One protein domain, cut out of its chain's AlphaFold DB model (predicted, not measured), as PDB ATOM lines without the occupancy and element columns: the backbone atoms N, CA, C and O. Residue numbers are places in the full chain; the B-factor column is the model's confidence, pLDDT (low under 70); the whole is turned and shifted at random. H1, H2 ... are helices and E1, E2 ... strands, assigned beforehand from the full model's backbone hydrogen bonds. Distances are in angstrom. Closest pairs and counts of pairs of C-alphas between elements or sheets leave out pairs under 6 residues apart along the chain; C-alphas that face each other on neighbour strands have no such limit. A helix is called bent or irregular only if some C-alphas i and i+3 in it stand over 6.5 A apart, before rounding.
ATOM      1  N   ALA A 431     -87.562  -7.738-119.100       64.12
ATOM      2  CA  ALA A 431     -88.974  -7.706-119.441       64.12
ATOM      3  C   ALA A 431     -89.403  -6.259-119.726       64.12
ATOM      4  O   ALA A 431     -89.101  -5.350-118.952       64.12
ATOM      5  N   ILE A 432     -90.150  -6.053-120.811       66.88
ATOM      6  CA  ILE A 432     -90.803  -4.769-121.064       66.88
ATOM      7  C   ILE A 432     -91.890  -4.589-120.002       66.88
ATOM      8  O   ILE A 432     -92.808  -5.403-119.909       66.88
ATOM      9  N   ALA A 433     -91.767  -3.533-119.194       68.31
ATOM     10  CA  ALA A 433     -92.636  -3.286-118.041       68.31
ATOM     11  C   ALA A 433     -94.129  -3.175-118.413       68.31
ATOM     12  O   ALA A 433     -94.977  -3.621-117.646       68.31
ATOM     13  N   ASP A 434     -94.432  -2.629-119.593       75.44
ATOM     14  CA  ASP A 434     -95.774  -2.563-120.178       75.44
ATOM     15  C   ASP A 434     -95.734  -3.122-121.608       75.44
ATOM     16  O   ASP A 434     -95.647  -2.394-122.602       75.44
ATOM     17  N   PHE A 435     -95.674  -4.453-121.697       70.88
ATOM     18  CA  PHE A 435     -95.591  -5.148-122.980       70.88
ATOM     19  C   PHE A 435     -96.826  -4.895-123.850       70.88
ATOM     20  O   PHE A 435     -96.674  -4.769-125.060       70.88
ATOM     21  N   ASP A 436     -98.014  -4.765-123.258       70.56
ATOM     22  CA  ASP A 436     -99.257  -4.553-124.002       70.56
ATOM     23  C   ASP A 436     -99.288  -3.166-124.658       70.56
ATOM     24  O   ASP A 436     -99.605  -3.052-125.844       70.56
ATOM     25  N   ALA A 437     -98.889  -2.108-123.940       76.75
ATOM     26  CA  ALA A 437     -98.778  -0.773-124.528       76.75
ATOM     27  C   ALA A 437     -97.683  -0.709-125.599       76.75
ATOM     28  O   ALA A 437     -97.881  -0.113-126.663       76.75
ATOM     29  N   TYR A 438     -96.538  -1.353-125.348       76.94
ATOM     30  CA  TYR A 438     -95.476  -1.473-126.339       76.94
ATOM     31  C   TYR A 438     -95.984  -2.188-127.598       76.94
ATOM     32  O   TYR A 438     -95.870  -1.655-128.701       76.94
ATOM     33  N   LEU A 439     -96.628  -3.342-127.439       73.94
ATOM     34  CA  LEU A 439     -97.194  -4.127-128.528       73.94
ATOM     35  C   LEU A 439     -98.232  -3.338-129.333       73.94
ATOM     36  O   LEU A 439     -98.221  -3.374-130.566       73.94
ATOM     37  N   LEU A 440     -99.120  -2.608-128.657       76.88
ATOM     38  CA  LEU A 440    -100.094  -1.746-129.317       76.88
ATOM     39  C   LEU A 440     -99.392  -0.673-130.158       76.88
ATOM     40  O   LEU A 440     -99.742  -0.485-131.322       76.88
ATOM     41  N   SER A 441     -98.367  -0.013-129.607       82.62
ATOM     42  CA  SER A 441     -97.597   1.008-130.328       82.62
ATOM     43  C   SER A 441     -96.884   0.446-131.564       82.62
ATOM     44  O   SER A 441     -96.920   1.050-132.636       82.62
ATOM     45  N   GLU A 442     -96.314  -0.752-131.444       79.88
ATOM     46  CA  GLU A 442     -95.653  -1.467-132.533       79.88
ATOM     47  C   GLU A 442     -96.637  -1.883-133.624       79.88
ATOM     48  O   GLU A 442     -96.336  -1.789-134.816       79.88
ATOM     49  N   THR A 443     -97.837  -2.299-133.227       78.94
ATOM     50  CA  THR A 443     -98.892  -2.685-134.165       78.94
ATOM     51  C   THR A 443     -99.415  -1.479-134.937       78.94
ATOM     52  O   THR A 443     -99.530  -1.543-136.160       78.94
ATOM     53  N   ILE A 444     -99.670  -0.360-134.254       84.69
ATOM     54  CA  ILE A 444    -100.075   0.899-134.892       84.69
ATOM     55  C   ILE A 444     -99.017   1.341-135.907       84.69
ATOM     56  O   ILE A 444     -99.351   1.679-137.042       84.69
ATOM     57  N   LEU A 445     -97.737   1.281-135.529       87.19
ATOM     58  CA  LEU A 445     -96.638   1.631-136.421       87.19
ATOM     59  C   LEU A 445     -96.560   0.696-137.639       87.19
ATOM     60  O   LEU A 445     -96.347   1.163-138.757       87.19
ATOM     61  N   ALA A 446     -96.762  -0.611-137.445       84.25
ATOM     62  CA  ALA A 446     -96.779  -1.589-138.530       84.25
ATOM     63  C   ALA A 446     -97.926  -1.352-139.520       84.25
ATOM     64  O   ALA A 446     -97.700  -1.382-140.728       84.25
ATOM     65  N   LEU A 447     -99.136  -1.088-139.020       85.50
ATOM     66  CA  LEU A 447    -100.301  -0.784-139.854       85.50
ATOM     67  C   LEU A 447    -100.088   0.508-140.651       85.50
ATOM     68  O   LEU A 447    -100.289   0.510-141.864       85.50
ATOM     69  N   ALA A 448     -99.584   1.561-140.004       90.62
ATOM     70  CA  ALA A 448     -99.270   2.824-140.668       90.62
ATOM     71  C   ALA A 448     -98.184   2.660-141.748       90.62
ATOM     72  O   ALA A 448     -98.269   3.251-142.825       90.62
ATOM     73  N   PHE A 449     -97.172   1.822-141.494       91.19
ATOM     74  CA  PHE A 449     -96.172   1.476-142.503       91.19
ATOM     75  C   PHE A 449     -96.794   0.729-143.688       91.19
ATOM     76  O   PHE A 449     -96.505   1.058-144.834       91.19
ATOM     77  N   LEU A 450     -97.655  -0.263-143.442       87.12
ATOM     78  CA  LEU A 450     -98.313  -1.020-144.510       87.12
ATOM     79  C   LEU A 450     -99.219  -0.136-145.372       87.12
ATOM     80  O   LEU A 450     -99.166  -0.244-146.597       87.12
ATOM     81  N   GLU A 451     -99.992   0.758-144.756       90.38
ATOM     82  CA  GLU A 451    -100.808   1.751-145.462       90.38
ATOM     83  C   GLU A 451     -99.940   2.654-146.350       90.38
ATOM     84  O   GLU A 451    -100.237   2.854-147.530       90.38
ATOM     85  N   LEU A 452     -98.802   3.122-145.826       92.25
ATOM     86  CA  LEU A 452     -97.832   3.890-146.599       92.25
ATOM     87  C   LEU A 452     -97.299   3.102-147.808       92.25
ATOM     88  O   LEU A 452     -97.221   3.653-148.905       92.25
ATOM     89  N   ILE A 453     -96.962   1.818-147.646       89.00
ATOM     90  CA  ILE A 453     -96.471   0.988-148.761       89.00
ATOM     91  C   ILE A 453     -97.564   0.760-149.808       89.00
ATOM     92  O   ILE A 453     -97.285   0.791-151.011       89.00
ATOM     93  N   GLN A 454     -98.814   0.573-149.385       89.25
ATOM     94  CA  GLN A 454     -99.947   0.464-150.305       89.25
ATOM     95  C   GLN A 454    -100.140   1.757-151.102       89.25
ATOM     96  O   GLN A 454    -100.318   1.692-152.320       89.25
ATOM     97  N   ARG A 455    -100.024   2.920-150.449       91.56
ATOM     98  CA  ARG A 455    -100.083   4.234-151.104       91.56
ATOM     99  C   ARG A 455     -98.961   4.410-152.129       91.56
ATOM    100  O   ARG A 455     -99.254   4.748-153.271       91.56
ATOM    101  N   PHE A 456     -97.717   4.080-151.765       90.50
ATOM    102  CA  PHE A 456     -96.585   4.059-152.701       90.50
ATOM    103  C   PHE A 456     -96.877   3.187-153.925       90.50
ATOM    104  O   PHE A 456     -96.737   3.638-155.057       90.50
ATOM    105  N   THR A 457     -97.322   1.948-153.701       87.81
ATOM    106  CA  THR A 457     -97.602   0.983-154.777       87.81
ATOM    107  C   THR A 457     -98.707   1.480-155.710       87.81
ATOM    108  O   THR A 457     -98.589   1.389-156.934       87.81
ATOM    109  N   HIS A 458     -99.780   2.032-155.139       90.75
ATOM    110  CA  HIS A 458    -100.873   2.631-155.896       90.75
ATOM    111  C   HIS A 458    -100.381   3.813-156.739       90.75
ATOM    112  O   HIS A 458    -100.654   3.865-157.940       90.75
ATOM    113  N   ASP A 459     -99.627   4.734-156.137       92.62
ATOM    114  CA  ASP A 459     -99.160   5.936-156.824       92.62
ATOM    115  C   ASP A 459     -98.098   5.662-157.888       92.62
ATOM    116  O   ASP A 459     -98.038   6.366-158.894       92.62
ATOM    117  N   LEU A 460     -97.321   4.598-157.707       87.31
ATOM    118  CA  LEU A 460     -96.333   4.115-158.662       87.31
ATOM    119  C   LEU A 460     -96.977   3.488-159.912       87.31
ATOM    120  O   LEU A 460     -96.508   3.717-161.026       87.31
ATOM    121  N   VAL A 461     -98.037   2.686-159.745       81.94
ATOM    122  CA  VAL A 461     -98.564   1.823-160.824       81.94
ATOM    123  C   VAL A 461     -99.900   2.303-161.392       81.94
ATOM    124  O   VAL A 461    -100.118   2.222-162.602       81.94
ATOM    125  N   ALA A 462    -100.814   2.756-160.535       83.25
ATOM    126  CA  ALA A 462    -102.219   2.976-160.882       83.25
ATOM    127  C   ALA A 462    -102.614   4.457-160.968       83.25
ATOM    128  O   ALA A 462    -103.679   4.770-161.502       83.25
ATOM    129  N   ASN A 463    -101.782   5.375-160.468       85.75
ATOM    130  CA  ASN A 463    -102.155   6.783-160.406       85.75
ATOM    131  C   ASN A 463    -102.144   7.444-161.802       85.75
ATOM    132  O   ASN A 463    -101.131   7.401-162.516       85.75
ATOM    133  N   PRO A 464    -103.274   8.048-162.222       85.81
ATOM    134  CA  PRO A 464    -103.404   8.650-163.544       85.81
ATOM    135  C   PRO A 464    -102.549   9.914-163.716       85.81
ATOM    136  O   PRO A 464    -102.227  10.263-164.852       85.81
ATOM    137  N   ASP A 465    -102.156  10.579-162.627       89.00
ATOM    138  CA  ASP A 465    -101.299  11.761-162.661       89.00
ATOM    139  C   ASP A 465     -99.826  11.359-162.839       89.00
ATOM    140  O   ASP A 465     -99.189  10.773-161.960       89.00
ATOM    141  N   SER A 466     -99.268  11.690-164.005       85.25
ATOM    142  CA  SER A 466     -97.881  11.381-164.355       85.25
ATOM    143  C   SER A 466     -96.857  12.172-163.540       85.25
ATOM    144  O   SER A 466     -95.733  11.698-163.379       85.25
ATOM    145  N   VAL A 467     -97.216  13.343-163.004       88.31
ATOM    146  CA  VAL A 467     -96.335  14.148-162.146       88.31
ATOM    147  C   VAL A 467     -96.192  13.477-160.789       88.31
ATOM    148  O   VAL A 467     -95.069  13.287-160.314       88.31
ATOM    149  N   VAL A 468     -97.315  13.058-160.196       89.25
ATOM    150  CA  VAL A 468     -97.323  12.305-158.935       89.25
ATOM    151  C   VAL A 468     -96.567  10.995-159.106       89.25
ATOM    152  O   VAL A 468     -95.634  10.731-158.349       89.25
ATOM    153  N   ARG A 469     -96.892  10.226-160.152       90.38
ATOM    154  CA  ARG A 469     -96.223   8.956-160.450       90.38
ATOM    155  C   ARG A 469     -94.719   9.130-160.591       90.38
ATOM    156  O   ARG A 469     -93.966   8.422-159.941       90.38
ATOM    157  N   ARG A 470     -94.269  10.116-161.375       91.19
ATOM    158  CA  ARG A 470     -92.843  10.399-161.572       91.19
ATOM    159  C   ARG A 470     -92.147  10.717-160.250       91.19
ATOM    160  O   ARG A 470     -91.102  10.137-159.974       91.19
ATOM    161  N   ARG A 471     -92.720  11.603-159.430       93.00
ATOM    162  CA  ARG A 471     -92.156  11.961-158.117       93.00
ATOM    163  C   ARG A 471     -92.056  10.743-157.196       93.00
ATOM    164  O   ARG A 471     -91.023  10.536-156.566       93.00
ATOM    165  N   VAL A 472     -93.097   9.911-157.165       94.00
ATOM    166  CA  VAL A 472     -93.115   8.658-156.400       94.00
ATOM    167  C   VAL A 472     -92.083   7.663-156.929       94.00
ATOM    168  O   VAL A 472     -91.383   7.060-156.122       94.00
ATOM    169  N   SER A 473     -91.903   7.541-158.249       92.75
ATOM    170  CA  SER A 473     -90.873   6.683-158.847       92.75
ATOM    171  C   SER A 473     -89.457   7.096-158.440       92.75
ATOM    172  O   SER A 473     -88.656   6.236-158.090       92.75
ATOM    173  N   TYR A 474     -89.150   8.398-158.423       93.25
ATOM    174  CA  TYR A 474     -87.852   8.889-157.938       93.25
ATOM    175  C   TYR A 474     -87.634   8.562-156.460       93.25
ATOM    176  O   TYR A 474     -86.553   8.115-156.077       93.25
ATOM    177  N   ALA A 475     -88.651   8.761-155.621       93.06
ATOM    178  CA  ALA A 475     -88.567   8.387-154.215       93.06
ATOM    179  C   ALA A 475     -88.358   6.872-154.057       93.06
ATOM    180  O   ALA A 475     -87.473   6.455-153.319       93.06
ATOM    181  N   TRP A 476     -89.106   6.055-154.804       91.06
ATOM    182  CA  TRP A 476     -89.002   4.595-154.791       91.06
ATOM    183  C   TRP A 476     -87.614   4.102-155.214       91.06
ATOM    184  O   TRP A 476     -87.026   3.279-154.517       91.06
ATOM    185  N   ALA A 477     -87.041   4.665-156.281       89.50
ATOM    186  CA  ALA A 477     -85.666   4.390-156.695       89.50
ATOM    187  C   ALA A 477     -84.661   4.676-155.560       89.50
ATOM    188  O   ALA A 477     -83.802   3.848-155.264       89.50
ATOM    189  N   ASN A 478     -84.829   5.790-154.836       89.12
ATOM    190  CA  ASN A 478     -83.975   6.143-153.696       89.12
ATOM    191  C   ASN A 478     -84.163   5.242-152.462       89.12
ATOM    192  O   ASN A 478     -83.242   5.128-151.650       89.12
ATOM    193  N   LEU A 479     -85.317   4.581-152.307       90.12
ATOM    194  CA  LEU A 479     -85.531   3.598-151.238       90.12
ATOM    195  C   LEU A 479     -84.742   2.299-151.475       90.12
ATOM    196  O   LEU A 479     -84.406   1.617-150.501       90.12
ATOM    197  N   ARG A 480     -84.440   1.951-152.735       88.00
ATOM    198  CA  ARG A 480     -83.769   0.704-153.144       88.00
ATOM    199  C   ARG A 480     -82.249   0.855-153.116       88.00
ATOM    200  O   ARG A 480     -81.591   1.007-154.139       88.00
ATOM    201  N   ARG A 481     -81.679   0.827-151.915       88.31
ATOM    202  CA  ARG A 481     -80.246   1.060-151.684       88.31
ATOM    203  C   ARG A 481     -79.597  -0.100-150.950       88.31
ATOM    204  O   ARG A 481     -80.156  -0.609-149.979       88.31
ATOM    205  N   ILE A 482     -78.400  -0.496-151.387       88.44
ATOM    206  CA  ILE A 482     -77.641  -1.582-150.748       88.44
ATOM    207  C   ILE A 482     -77.255  -1.216-149.308       88.44
ATOM    208  O   ILE A 482     -77.146  -2.093-148.457       88.44
ATOM    209  N   GLU A 483     -77.145   0.077-148.999       90.94
ATOM    210  CA  GLU A 483     -76.890   0.594-147.655       90.94
ATOM    211  C   GLU A 483     -77.971   0.173-146.653       90.94
ATOM    212  O   GLU A 483     -77.674   0.027-145.475       90.94
ATOM    213  N   ALA A 484     -79.197  -0.146-147.091       89.69
ATOM    214  CA  ALA A 484     -80.204  -0.740-146.208       89.69
ATOM    215  C   ALA A 484     -79.753  -2.078-145.570       89.69
ATOM    216  O   ALA A 484     -80.328  -2.545-144.587       89.69
ATOM    217  N   LEU A 485     -78.735  -2.721-146.145       85.94
ATOM    218  CA  LEU A 485     -78.115  -3.950-145.656       85.94
ATOM    219  C   LEU A 485     -76.787  -3.683-144.960       85.94
ATOM    220  O   LEU A 485     -76.521  -4.228-143.889       85.94
ATOM    221  N   THR A 486     -75.938  -2.897-145.619       87.19
ATOM    222  CA  THR A 486     -74.524  -2.757-145.264       87.19
ATOM    223  C   THR A 486     -74.260  -1.594-144.317       87.19
ATOM    224  O   THR A 486     -73.313  -1.660-143.538       87.19
ATOM    225  N   ASP A 487     -75.103  -0.558-144.342       89.75
ATOM    226  CA  ASP A 487     -74.992   0.627-143.493       89.75
ATOM    227  C   ASP A 487     -76.378   1.249-143.198       89.75
ATOM    228  O   ASP A 487     -76.773   2.261-143.798       89.75
ATOM    229  N   PRO A 488     -77.141   0.661-142.252       88.81
ATOM    230  CA  PRO A 488     -78.462   1.154-141.863       88.81
ATOM    231  C   PRO A 488     -78.492   2.630-141.446       88.81
ATOM    232  O   PRO A 488     -79.521   3.292-141.603       88.81
ATOM    233  N   SER A 489     -77.383   3.148-140.907       89.81
ATOM    234  CA  SER A 489     -77.279   4.535-140.448       89.81
ATOM    235  C   SER A 489     -77.182   5.493-141.632       89.81
ATOM    236  O   SER A 489     -77.948   6.454-141.706       89.81
ATOM    237  N   SER A 490     -76.303   5.195-142.592       92.19
ATOM    238  CA  SER A 490     -76.204   5.949-143.846       92.19
ATOM    239  C   SER A 490     -77.508   5.888-144.642       92.19
ATOM    240  O   SER A 490     -77.990   6.914-145.122       92.19
ATOM    241  N   TYR A 491     -78.156   4.716-144.693       92.94
ATOM    242  CA  TYR A 491     -79.465   4.571-145.330       92.94
ATOM    243  C   TYR A 491     -80.509   5.526-144.732       92.94
ATOM    244  O   TYR A 491     -81.162   6.255-145.475       92.94
ATOM    245  N   LYS A 492     -80.635   5.591-143.398       92.81
ATOM    246  CA  LYS A 492     -81.568   6.521-142.734       92.81
ATOM    247  C   LYS A 492     -81.282   7.985-143.072       92.81
ATOM    248  O   LYS A 492     -82.215   8.701-143.422       92.81
ATOM    249  N   ALA A 493     -80.017   8.405-143.039       94.25
ATOM    250  CA  ALA A 493     -79.625   9.784-143.343       94.25
ATOM    251  C   ALA A 493     -79.993  10.205-144.781       94.25
ATOM    252  O   ALA A 493     -80.394  11.344-145.033       94.25
ATOM    253  N   VAL A 494     -79.907   9.276-145.737       94.12
ATOM    254  CA  VAL A 494     -80.381   9.501-147.110       94.12
ATOM    255  C   VAL A 494     -81.894   9.713-147.129       94.12
ATOM    256  O   VAL A 494     -82.370  10.677-147.723       94.12
ATOM    257  N   ILE A 495     -82.658   8.844-146.464       94.69
ATOM    258  CA  ILE A 495     -84.123   8.955-146.435       94.69
ATOM    259  C   ILE A 495     -84.573  10.262-145.760       94.69
ATOM    260  O   ILE A 495     -85.536  10.884-146.201       94.69
ATOM    261  N   GLU A 496     -83.860  10.732-144.736       94.75
ATOM    262  CA  GLU A 496     -84.127  12.011-144.061       94.75
ATOM    263  C   GLU A 496     -83.919  13.240-144.959       94.75
ATOM    264  O   GLU A 496     -84.514  14.294-144.720       94.75
ATOM    265  N   THR A 497     -83.094  13.127-145.998       93.50
ATOM    266  CA  THR A 497     -82.717  14.257-146.860       93.50
ATOM    267  C   THR A 497     -83.330  14.198-148.256       93.50
ATOM    268  O   THR A 497     -83.289  15.198-148.973       93.50
ATOM    269  N   MET A 498     -83.929  13.069-148.646       93.06
ATOM    270  CA  MET A 498     -84.548  12.923-149.962       93.06
ATOM    271  C   MET A 498     -85.869  13.696-150.098       93.06
ATOM    272  O   MET A 498     -86.562  13.950-149.110       93.06
ATOM    273  N   ASP A 499     -86.246  14.018-151.344       92.69
ATOM    274  CA  ASP A 499     -87.575  14.559-151.653       92.69
ATOM    275  C   ASP A 499     -88.640  13.487-151.403       92.69
ATOM    276  O   ASP A 499     -88.839  12.563-152.193       92.69
ATOM    277  N   TRP A 500     -89.307  13.598-150.257       94.50
ATOM    278  CA  TRP A 500     -90.347  12.669-149.856       94.50
ATOM    279  C   TRP A 500     -91.670  13.023-150.553       94.50
ATOM    280  O   TRP A 500     -92.122  14.169-150.471       94.50
ATOM    281  N   PRO A 501     -92.337  12.069-151.230       93.88
ATOM    282  CA  PRO A 501     -93.477  12.378-152.091       93.88
ATOM    283  C   PRO A 501     -94.757  12.740-151.319       93.88
ATOM    284  O   PRO A 501     -95.707  13.239-151.924       93.88
ATOM    285  N   TYR A 502     -94.777  12.529-150.000       94.69
ATOM    286  CA  TYR A 502     -95.942  12.698-149.124       94.69
ATOM    287  C   TYR A 502     -95.672  13.678-147.970       94.69
ATOM    288  O   TYR A 502     -94.689  14.417-147.982       94.69
ATOM    289  N   GLU A 503     -96.550  13.706-146.963       94.56
ATOM    290  CA  GLU A 503     -96.356  14.518-145.763       94.56
ATOM    291  C   GLU A 503     -95.180  14.014-144.912       94.56
ATOM    292  O   GLU A 503     -94.931  12.809-144.822       94.56
ATOM    293  N   GLU A 504     -94.509  14.926-144.204       94.44
ATOM    294  CA  GLU A 504     -93.365  14.619-143.332       94.44
ATOM    295  C   GLU A 504     -93.654  13.505-142.315       94.44
ATOM    296  O   GLU A 504     -92.802  12.660-142.040       94.44
ATOM    297  N   SER A 505     -94.875  13.454-141.781       94.25
ATOM    298  CA  SER A 505     -95.298  12.422-140.830       94.25
ATOM    299  C   SER A 505     -95.147  11.004-141.389       94.25
ATOM    300  O   SER A 505     -94.756  10.092-140.664       94.25
ATOM    301  N   THR A 506     -95.398  10.810-142.685       94.69
ATOM    302  CA  THR A 506     -95.281   9.497-143.334       94.69
ATOM    303  C   THR A 506     -93.824   9.079-143.536       94.69
ATOM    304  O   THR A 506     -93.502   7.897-143.411       94.69
ATOM    305  N   ARG A 507     -92.911  10.039-143.733       95.44
ATOM    306  CA  ARG A 507     -91.465   9.779-143.729       95.44
ATOM    307  C   ARG A 507     -90.998   9.283-142.365       95.44
ATOM    308  O   ARG A 507     -90.256   8.306-142.282       95.44
ATOM    309  N   GLN A 508     -91.474   9.922-141.297       95.00
ATOM    310  CA  GLN A 508     -91.158   9.513-139.927       95.00
ATOM    311  C   GLN A 508     -91.697   8.112-139.609       95.00
ATOM    312  O   GLN A 508     -90.990   7.321-138.992       95.00
ATOM    313  N   ILE A 509     -92.893   7.760-140.099       94.00
ATOM    314  CA  ILE A 509     -93.438   6.393-139.998       94.00
ATOM    315  C   ILE A 509     -92.506   5.380-140.679       94.00
ATOM    316  O   ILE A 509     -92.176   4.354-140.081       94.00
ATOM    317  N   TYR A 510     -92.035   5.674-141.898       93.75
ATOM    318  CA  TYR A 510     -91.090   4.809-142.607       93.75
ATOM    319  C   TYR A 510     -89.800   4.608-141.797       93.75
ATOM    320  O   TYR A 510     -89.437   3.476-141.476       93.75
ATOM    321  N   LEU A 511     -89.144   5.702-141.396       93.44
ATOM    322  CA  LEU A 511     -87.884   5.686-140.642       93.44
ATOM    323  C   LEU A 511     -87.992   4.973-139.287       93.44
ATOM    324  O   LEU A 511     -87.058   4.271-138.885       93.44
ATOM    325  N   ALA A 512     -89.122   5.135-138.596       90.88
ATOM    326  CA  ALA A 512     -89.384   4.489-137.315       90.88
ATOM    327  C   ALA A 512     -89.603   2.974-137.453       90.88
ATOM    328  O   ALA A 512     -89.279   2.224-136.532       90.88
ATOM    329  N   TYR A 513     -90.130   2.507-138.590       90.81
ATOM    330  CA  TYR A 513     -90.481   1.102-138.766       90.81
ATOM    331  C   TYR A 513     -89.355   0.240-139.351       90.81
ATOM    332  O   TYR A 513     -89.194  -0.897-138.927       90.81
ATOM    333  N   ILE A 514     -88.559   0.731-140.305       90.50
ATOM    334  CA  ILE A 514     -87.650  -0.112-141.117       90.50
ATOM    335  C   ILE A 514     -86.724  -1.064-140.326       90.50
ATOM    336  O   ILE A 514     -86.521  -2.206-140.747       90.50
ATOM    337  N   TYR A 515     -86.228  -0.654-139.154       86.62
ATOM    338  CA  TYR A 515     -85.416  -1.497-138.267       86.62
ATOM    339  C   TYR A 515     -86.042  -1.598-136.875       86.62
ATOM    340  O   TYR A 515     -86.702  -0.671-136.406       86.62
ATOM    341  N   PHE A 516     -85.808  -2.718-136.195       77.06
ATOM    342  CA  PHE A 516     -86.197  -2.890-134.800       77.06
ATOM    343  C   PHE A 516     -85.465  -1.903-133.893       77.06
ATOM    344  O   PHE A 516     -84.270  -1.660-134.060       77.06
ATOM    345  N   ASN A 517     -86.181  -1.385-132.894       74.38
ATOM    346  CA  ASN A 517     -85.579  -0.671-131.778       74.38
ATOM    347  C   ASN A 517     -85.155  -1.694-130.709       74.38
ATOM    348  O   ASN A 517     -86.030  -2.291-130.081       74.38
ATOM    349  N   PRO A 518     -83.850  -1.916-130.478       67.69
ATOM    350  CA  PRO A 518     -83.400  -2.930-129.536       67.69
ATOM    351  C   PRO A 518     -83.357  -2.418-128.084       67.69
ATOM    352  O   PRO A 518     -83.159  -3.214-127.168       67.69
ATOM    353  N   ALA A 519     -83.535  -1.109-127.850       71.62
ATOM    354  CA  ALA A 519     -83.404  -0.496-126.526       71.62
ATOM    355  C   ALA A 519     -84.372  -1.069-125.468       71.62
ATOM    356  O   ALA A 519     -83.912  -1.331-124.355       71.62
ATOM    357  N   PRO A 520     -85.654  -1.355-125.781       65.88
ATOM    358  CA  PRO A 520     -86.561  -2.011-124.836       65.88
ATOM    359  C   PRO A 520     -86.135  -3.432-124.423       65.88
ATOM    360  O   PRO A 520     -86.657  -3.953-123.446       65.88
ATOM    361  N   TYR A 521     -85.185  -4.046-125.139       59.03
ATOM    362  CA  TYR A 521     -84.776  -5.450-124.997       59.03
ATOM    363  C   TYR A 521     -83.315  -5.620-124.565       59.03
ATOM    364  O   TYR A 521     -82.696  -6.644-124.843       59.03
ATOM    365  N   GLY A 522     -82.707  -4.596-123.961       59.53
ATOM    366  CA  GLY A 522     -81.298  -4.666-123.557       59.53
ATOM    367  C   GLY A 522     -80.305  -4.697-124.729       59.53
ATOM    368  O   GLY A 522     -79.137  -5.015-124.530       59.53
ATOM    369  N   GLY A 523     -80.735  -4.346-125.947       54.94
ATOM    370  CA  GLY A 523     -79.846  -4.183-127.099       54.94
ATOM    371  C   GLY A 523     -79.776  -5.367-128.070       54.94
ATOM    372  O   GLY A 523     -79.134  -5.222-129.108       54.94
ATOM    373  N   ASN A 524     -80.439  -6.499-127.806       52.94
ATOM    374  CA  ASN A 524     -80.364  -7.676-128.680       52.94
ATOM    375  C   ASN A 524     -81.761  -8.162-129.136       52.94
ATOM    376  O   ASN A 524     -82.511  -8.716-128.340       52.94
ATOM    377  N   PRO A 525     -82.129  -8.008-130.421       49.22
ATOM    378  CA  PRO A 525     -83.438  -8.419-130.937       49.22
ATOM    379  C   PRO A 525     -83.637  -9.944-131.032       49.22
ATOM    380  O   PRO A 525     -84.775 -10.388-131.146       49.22
ATOM    381  N   ALA A 526     -82.578 -10.758-130.920       48.66
ATOM    382  CA  ALA A 526     -82.695 -12.222-130.836       48.66
ATOM    383  C   ALA A 526     -83.270 -12.705-129.485       48.66
ATOM    384  O   ALA A 526     -83.488 -13.897-129.280       48.66
ATOM    385  N   LEU A 527     -83.490 -11.777-128.552       46.66
ATOM    386  CA  LEU A 527     -83.885 -12.017-127.167       46.66
ATOM    387  C   LEU A 527     -85.369 -11.702-126.889       46.66
ATOM    388  O   LEU A 527     -85.770 -11.486-125.745       46.66
ATOM    389  N   LEU A 528     -86.197 -11.649-127.937       48.34
ATOM    390  CA  LEU A 528     -87.635 -11.379-127.845       48.34
ATOM    391  C   LEU A 528     -88.364 -12.486-127.073       48.34
ATOM    392  O   LEU A 528     -88.874 -13.413-127.683       48.34
ATOM    393  N   LYS A 529     -88.457 -12.395-125.744       41.41
ATOM    394  CA  LYS A 529     -89.210 -13.358-124.929       41.41
ATOM    395  C   LYS A 529     -90.641 -13.500-125.452       41.41
ATOM    396  O   LYS A 529     -91.385 -12.524-125.531       41.41
ATOM    397  N   GLU A 530     -91.038 -14.726-125.771       43.22
ATOM    398  CA  GLU A 530     -92.425 -15.032-126.081       43.22
ATOM    399  C   GLU A 530     -93.264 -14.840-124.806       43.22
ATOM    400  O   GLU A 530     -93.165 -15.591-123.834       43.22
ATOM    401  N   ARG A 531     -94.119 -13.820-124.808       36.59
ATOM    402  CA  ARG A 531     -95.447 -13.963-124.227       36.59
ATOM    403  C   ARG A 531     -96.433 -13.854-125.381       36.59
ATOM    404  O   ARG A 531     -96.627 -12.790-125.956       36.59
ATOM    405  N   THR A 532     -97.008 -15.014-125.695       36.84
ATOM    406  CA  THR A 532     -98.172 -15.274-126.551       36.84
ATOM    407  C   THR A 532     -98.029 -15.090-128.070       36.84
ATOM    408  O   THR A 532     -98.222 -14.009-128.615       36.84
ATOM    409  N   LEU A 533     -97.927 -16.233-128.770       39.09
ATOM    410  CA  LEU A 533     -98.645 -16.534-130.021       39.09
ATOM    411  C   LEU A 533    -100.174 -16.471-129.820       39.09
ATOM    412  O   LEU A 533    -100.893 -17.451-130.012       39.09
ATOM    413  N   SER A 534    -100.704 -15.324-129.424       44.56
ATOM    414  CA  SER A 534    -102.115 -15.039-129.650       44.56
ATOM    415  C   SER A 534    -102.166 -14.053-130.791       44.56
ATOM    416  O   SER A 534    -101.558 -12.987-130.704       44.56
ATOM    417  N   ASP A 535    -102.873 -14.404-131.864       50.66
ATOM    418  CA  ASP A 535    -103.296 -13.361-132.782       50.66
ATOM    419  C   ASP A 535    -104.066 -12.331-131.940       50.66
ATOM    420  O   ASP A 535    -105.026 -12.684-131.249       50.66
ATOM    421  N   CYS A 536    -103.576 -11.097-131.903       52.62
ATOM    422  CA  CYS A 536    -104.205 -10.032-131.148       52.62
ATOM    423  C   CYS A 536    -105.231  -9.351-132.048       52.62
ATOM    424  O   CYS A 536    -105.019  -9.168-133.246       52.62
ATOM    425  N   MET A 537    -106.372  -9.004-131.466       59.28
ATOM    426  CA  MET A 537    -107.332  -8.146-132.143       59.28
ATOM    427  C   MET A 537    -106.905  -6.704-131.890       59.28
ATOM    428  O   MET A 537    -106.853  -6.272-130.738       59.28
ATOM    429  N   VAL A 538    -106.583  -5.971-132.951       54.47
ATOM    430  CA  VAL A 538    -106.364  -4.523-132.889       54.47
ATOM    431  C   VAL A 538    -107.468  -3.866-133.704       54.47
ATOM    432  O   VAL A 538    -107.454  -3.888-134.932       54.47
ATOM    433  N   GLY A 539    -108.475  -3.342-133.000       67.50
ATOM    434  CA  GLY A 539    -109.767  -3.030-133.615       67.50
ATOM    435  C   GLY A 539    -110.452  -4.313-134.094       67.50
ATOM    436  O   GLY A 539    -110.552  -5.276-133.333       67.50
ATOM    437  N   ASP A 540    -110.868  -4.330-135.361       67.56
ATOM    438  CA  ASP A 540    -111.477  -5.497-136.019       67.56
ATOM    439  C   ASP A 540    -110.452  -6.372-136.774       67.56
ATOM    440  O   ASP A 540    -110.807  -7.413-137.328       67.56
ATOM    441  N   GLU A 541    -109.172  -5.980-136.787       51.62
ATOM    442  CA  GLU A 541    -108.112  -6.673-137.521       51.62
ATOM    443  C   GLU A 541    -107.374  -7.683-136.640       51.62
ATOM    444  O   GLU A 541    -106.978  -7.399-135.504       51.62
ATOM    445  N   ARG A 542    -107.150  -8.878-137.193       57.34
ATOM    446  CA  ARG A 542    -106.397  -9.953-136.541       57.34
ATOM    447  C   ARG A 542    -104.920  -9.803-136.881       57.34
ATOM    448  O   ARG A 542    -104.492 -10.144-137.984       57.34
ATOM    449  N   VAL A 543    -104.130  -9.331-135.926       56.72
ATOM    450  CA  VAL A 543    -102.696  -9.095-136.099       56.72
ATOM    451  C   VAL A 543    -101.902 -10.260-135.523       56.72
ATOM    452  O   VAL A 543    -102.129 -10.706-134.399       56.72
ATOM    453  N   ARG A 544    -100.942 -10.765-136.305       55.09
ATOM    454  CA  ARG A 544     -99.994 -11.789-135.860       55.09
ATOM    455  C   ARG A 544     -98.645 -11.162-135.554       55.09
ATOM    456  O   ARG A 544     -98.014 -10.570-136.428       55.09
ATOM    457  N   ILE A 545     -98.179 -11.381-134.335       55.62
ATOM    458  CA  ILE A 545     -96.862 -10.953-133.882       55.62
ATOM    459  C   ILE A 545     -95.852 -12.039-134.252       55.62
ATOM    460  O   ILE A 545     -96.015 -13.202-133.884       55.62
ATOM    461  N   LEU A 546     -94.813 -11.666-135.001       51.00
ATOM    462  CA  LEU A 546     -93.692 -12.544-135.333       51.00
ATOM    463  C   LEU A 546     -92.510 -12.185-134.420       51.00
ATOM    464  O   LEU A 546     -91.716 -11.308-134.754       51.00
ATOM    465  N   THR A 547     -92.417 -12.825-133.254       47.06
ATOM    466  CA  THR A 547     -91.239 -12.761-132.370       47.06
ATOM    467  C   THR A 547     -90.340 -13.975-132.604       47.06
ATOM    468  O   THR A 547     -90.832 -15.092-132.757       47.06
ATOM    469  N   ASP A 548     -89.025 -13.756-132.631       42.97
ATOM    470  CA  ASP A 548     -88.019 -14.722-133.104       42.97
ATOM    471  C   ASP A 548     -87.959 -16.083-132.355       42.97
ATOM    472  O   ASP A 548     -87.633 -17.072-133.006       42.97
ATOM    473  N   PRO A 549     -88.342 -16.244-131.067       39.19
ATOM    474  CA  PRO A 549     -88.272 -17.571-130.436       39.19
ATOM    475  C   PRO A 549     -89.587 -18.367-130.469       39.19
ATOM    476  O   PRO A 549     -89.572 -19.583-130.310       39.19
ATOM    477  N   ALA A 550     -90.722 -17.731-130.769       36.38
ATOM    478  CA  ALA A 550     -92.048 -18.365-130.759       36.38
ATOM    479  C   ALA A 550     -92.284 -19.363-131.905       36.38
ATOM    480  O   ALA A 550     -93.157 -20.234-131.867       36.38
ATOM    481  N   HIS A 551     -91.495 -19.250-132.970       34.69
ATOM    482  CA  HIS A 551     -91.591 -20.158-134.103       34.69
ATOM    483  C   HIS A 551     -91.075 -21.576-133.788       34.69
ATOM    484  O   HIS A 551     -91.397 -22.502-134.530       34.69
ATOM    485  N   ALA A 552     -90.410 -21.786-132.646       36.25
ATOM    486  CA  ALA A 552     -90.016 -23.109-132.165       36.25
ATOM    487  C   ALA A 552     -91.206 -24.018-131.775       36.25
ATOM    488  O   ALA A 552     -91.051 -25.239-131.733       36.25
ATOM    489  N   LEU A 553     -92.404 -23.462-131.544       33.31
ATOM    490  CA  LEU A 553     -93.595 -24.224-131.132       33.31
ATOM    491  C   LEU A 553     -94.471 -24.725-132.299       33.31
ATOM    492  O   LEU A 553     -95.521 -25.329-132.069       33.31
ATOM    493  N   ARG A 554     -94.058 -24.536-133.564       34.12
ATOM    494  CA  ARG A 554     -94.648 -25.239-134.722       34.12
ATOM    495  C   ARG A 554     -93.573 -25.957-135.546       34.12
ATOM    496  O   ARG A 554     -92.525 -25.365-135.785       34.12
ATOM    497  N   PRO A 555     -93.881 -27.132-136.135       35.25
ATOM    498  CA  PRO A 555     -92.975 -27.864-137.034       35.25
ATOM    499  C   PRO A 555     -92.467 -27.070-138.261       35.25
ATOM    500  O   PRO A 555     -91.552 -27.528-138.942       35.25
ATOM    501  N   ALA A 556     -93.051 -25.898-138.549       37.47
ATOM    502  CA  ALA A 556     -92.784 -25.067-139.726       37.47
ATOM    503  C   ALA A 556     -92.251 -23.648-139.408       37.47
ATOM    504  O   ALA A 556     -92.195 -22.792-140.294       37.47
ATOM    505  N   GLY A 557     -91.902 -23.337-138.155       36.75
ATOM    506  CA  GLY A 557     -91.505 -21.981-137.782       36.75
ATOM    507  C   GLY A 557     -90.034 -21.686-138.072       36.75
ATOM    508  O   GLY A 557     -89.142 -22.070-137.325       36.75
ATOM    509  N   ARG A 558     -89.777 -20.965-139.163       42.16
ATOM    510  CA  ARG A 558     -88.463 -20.383-139.455       42.16
ATOM    511  C   ARG A 558     -88.149 -19.301-138.418       42.16
ATOM    512  O   ARG A 558     -88.909 -18.337-138.334       42.16
ATOM    513  N   ASN A 559     -87.028 -19.413-137.698       49.41
ATOM    514  CA  ASN A 559     -86.432 -18.264-137.002       49.41
ATOM    515  C   ASN A 559     -86.352 -17.113-138.009       49.41
ATOM    516  O   ASN A 559     -85.931 -17.326-139.157       49.41
ATOM    517  N   TYR A 560     -86.773 -15.912-137.621       56.81
ATOM    518  CA  TYR A 560     -86.655 -14.769-138.507       56.81
ATOM    519  C   TYR A 560     -85.179 -14.395-138.592       56.81
ATOM    520  O   TYR A 560     -84.646 -13.630-137.802       56.81
ATOM    521  N   ARG A 561     -84.499 -14.969-139.585       61.66
ATOM    522  CA  ARG A 561     -83.113 -14.674-139.926       61.66
ATOM    523  C   ARG A 561     -83.102 -13.842-141.197       61.66
ATOM    524  O   ARG A 561     -83.152 -14.419-142.285       61.66
TER     525      ARG A 561
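Overview. This is residues 431 to 561 of the 746 residues of an uncharacterized protein of Nitrosomonadales bacterium SCN 54-20 (UniProt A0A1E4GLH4). One long helix, H1, makes most of the longest axis; at its far end H2 meets it in a corner and folds back at a steep tilt, and a helical hairpin of H4 and H5 packs on the middle of H1 through H5, with short H3 just before H4. Toward the other end, the little strand hairpin E1 and E2 comes near H1, and the short helix H6 is set off from the other helices. The printed part has 131 residues, with six named helices and two named strands that follow along the chain as H1 H2 H3 H4 H5 E1 E2 H6; the class is mostly helix, and the one sheet, order E1 - E2, is antiparallel. It is only just loose, close to compact, with a radius of gyration of the C-alphas of 17.2 A, and spans 48 by 35 by 30 A.

Along the chain. Strand E1 is residues 536 to 538 and E2 is residues 541 to 543. H1, residues 435 to 461, is 38.6 A long, from C-alpha 435 at (-95.591, -5.148, -122.980) to C-alpha 461 at (-98.564, 1.823, -160.824). H2, residues 466 to 479, is 19.6 A long. H3 is residues 483 to 486. H4, residues 488 to 497, is 14.7 A long, and H5, residues 504 to 513, is 14.6 A long. H6, residues 550 to 553, ends with C-alpha 553 at (-93.595, -24.224, -131.132); it is neither bent nor irregular, but only just: C-alphas 550 and 553 are 6.1 A apart.

Arrangement. E1 and E2 form an antiparallel hairpin, with N 543 and O 536 at 2.8 A and N 536 and O 543 at 2.9 A, within hydrogen-bond range. The closest C-alphas of H1 and E1, those of Leu 440 and Val 538, are 7.7 A apart. H1 touches H5 with residues 445 to 452 alone, closest at the C-alphas of Phe 449 and Tyr 510, 6.1 A, at a steep tilt of 60 degrees, opposite ways. H1 touches H2 with residues 456 to 461 alone, closest at the C-alphas of Leu 460 and Arg 469, 5.2 A, at a steep tilt of 51 degrees, opposite ways. H4 and H5, a helical hairpin, touch at a shallow tilt of 6 degrees, opposite ways; the C-alphas of Lys 492 and Leu 511, their closest, are 6.7 A apart. Helix packing is mostly crossed, only just: of these three pairs, one is at a shallow tilt. H3 and H4 touch only at the corner, and only just, with 3 pairs of C-alphas within 8 A; the closest are Glu 483 and Tyr 491, 5.3 A. H6 touches no helix. In H1, H2, H4 and H5 every O i to N i+4 pair is within hydrogen-bond range; H3 and H6 are too short for such a pair.

Size, cuts and confidence. The C-alphas of Ala 431 and Ser 466, the two farthest apart, are 49.6 A from each other. The printed part has no cut. The link from H5 to E1, 22 residues, is long. The mean pLDDT of the printed part is 74.8; residues 431 to 433, residue 518 and residues 520 to 561 are under 70.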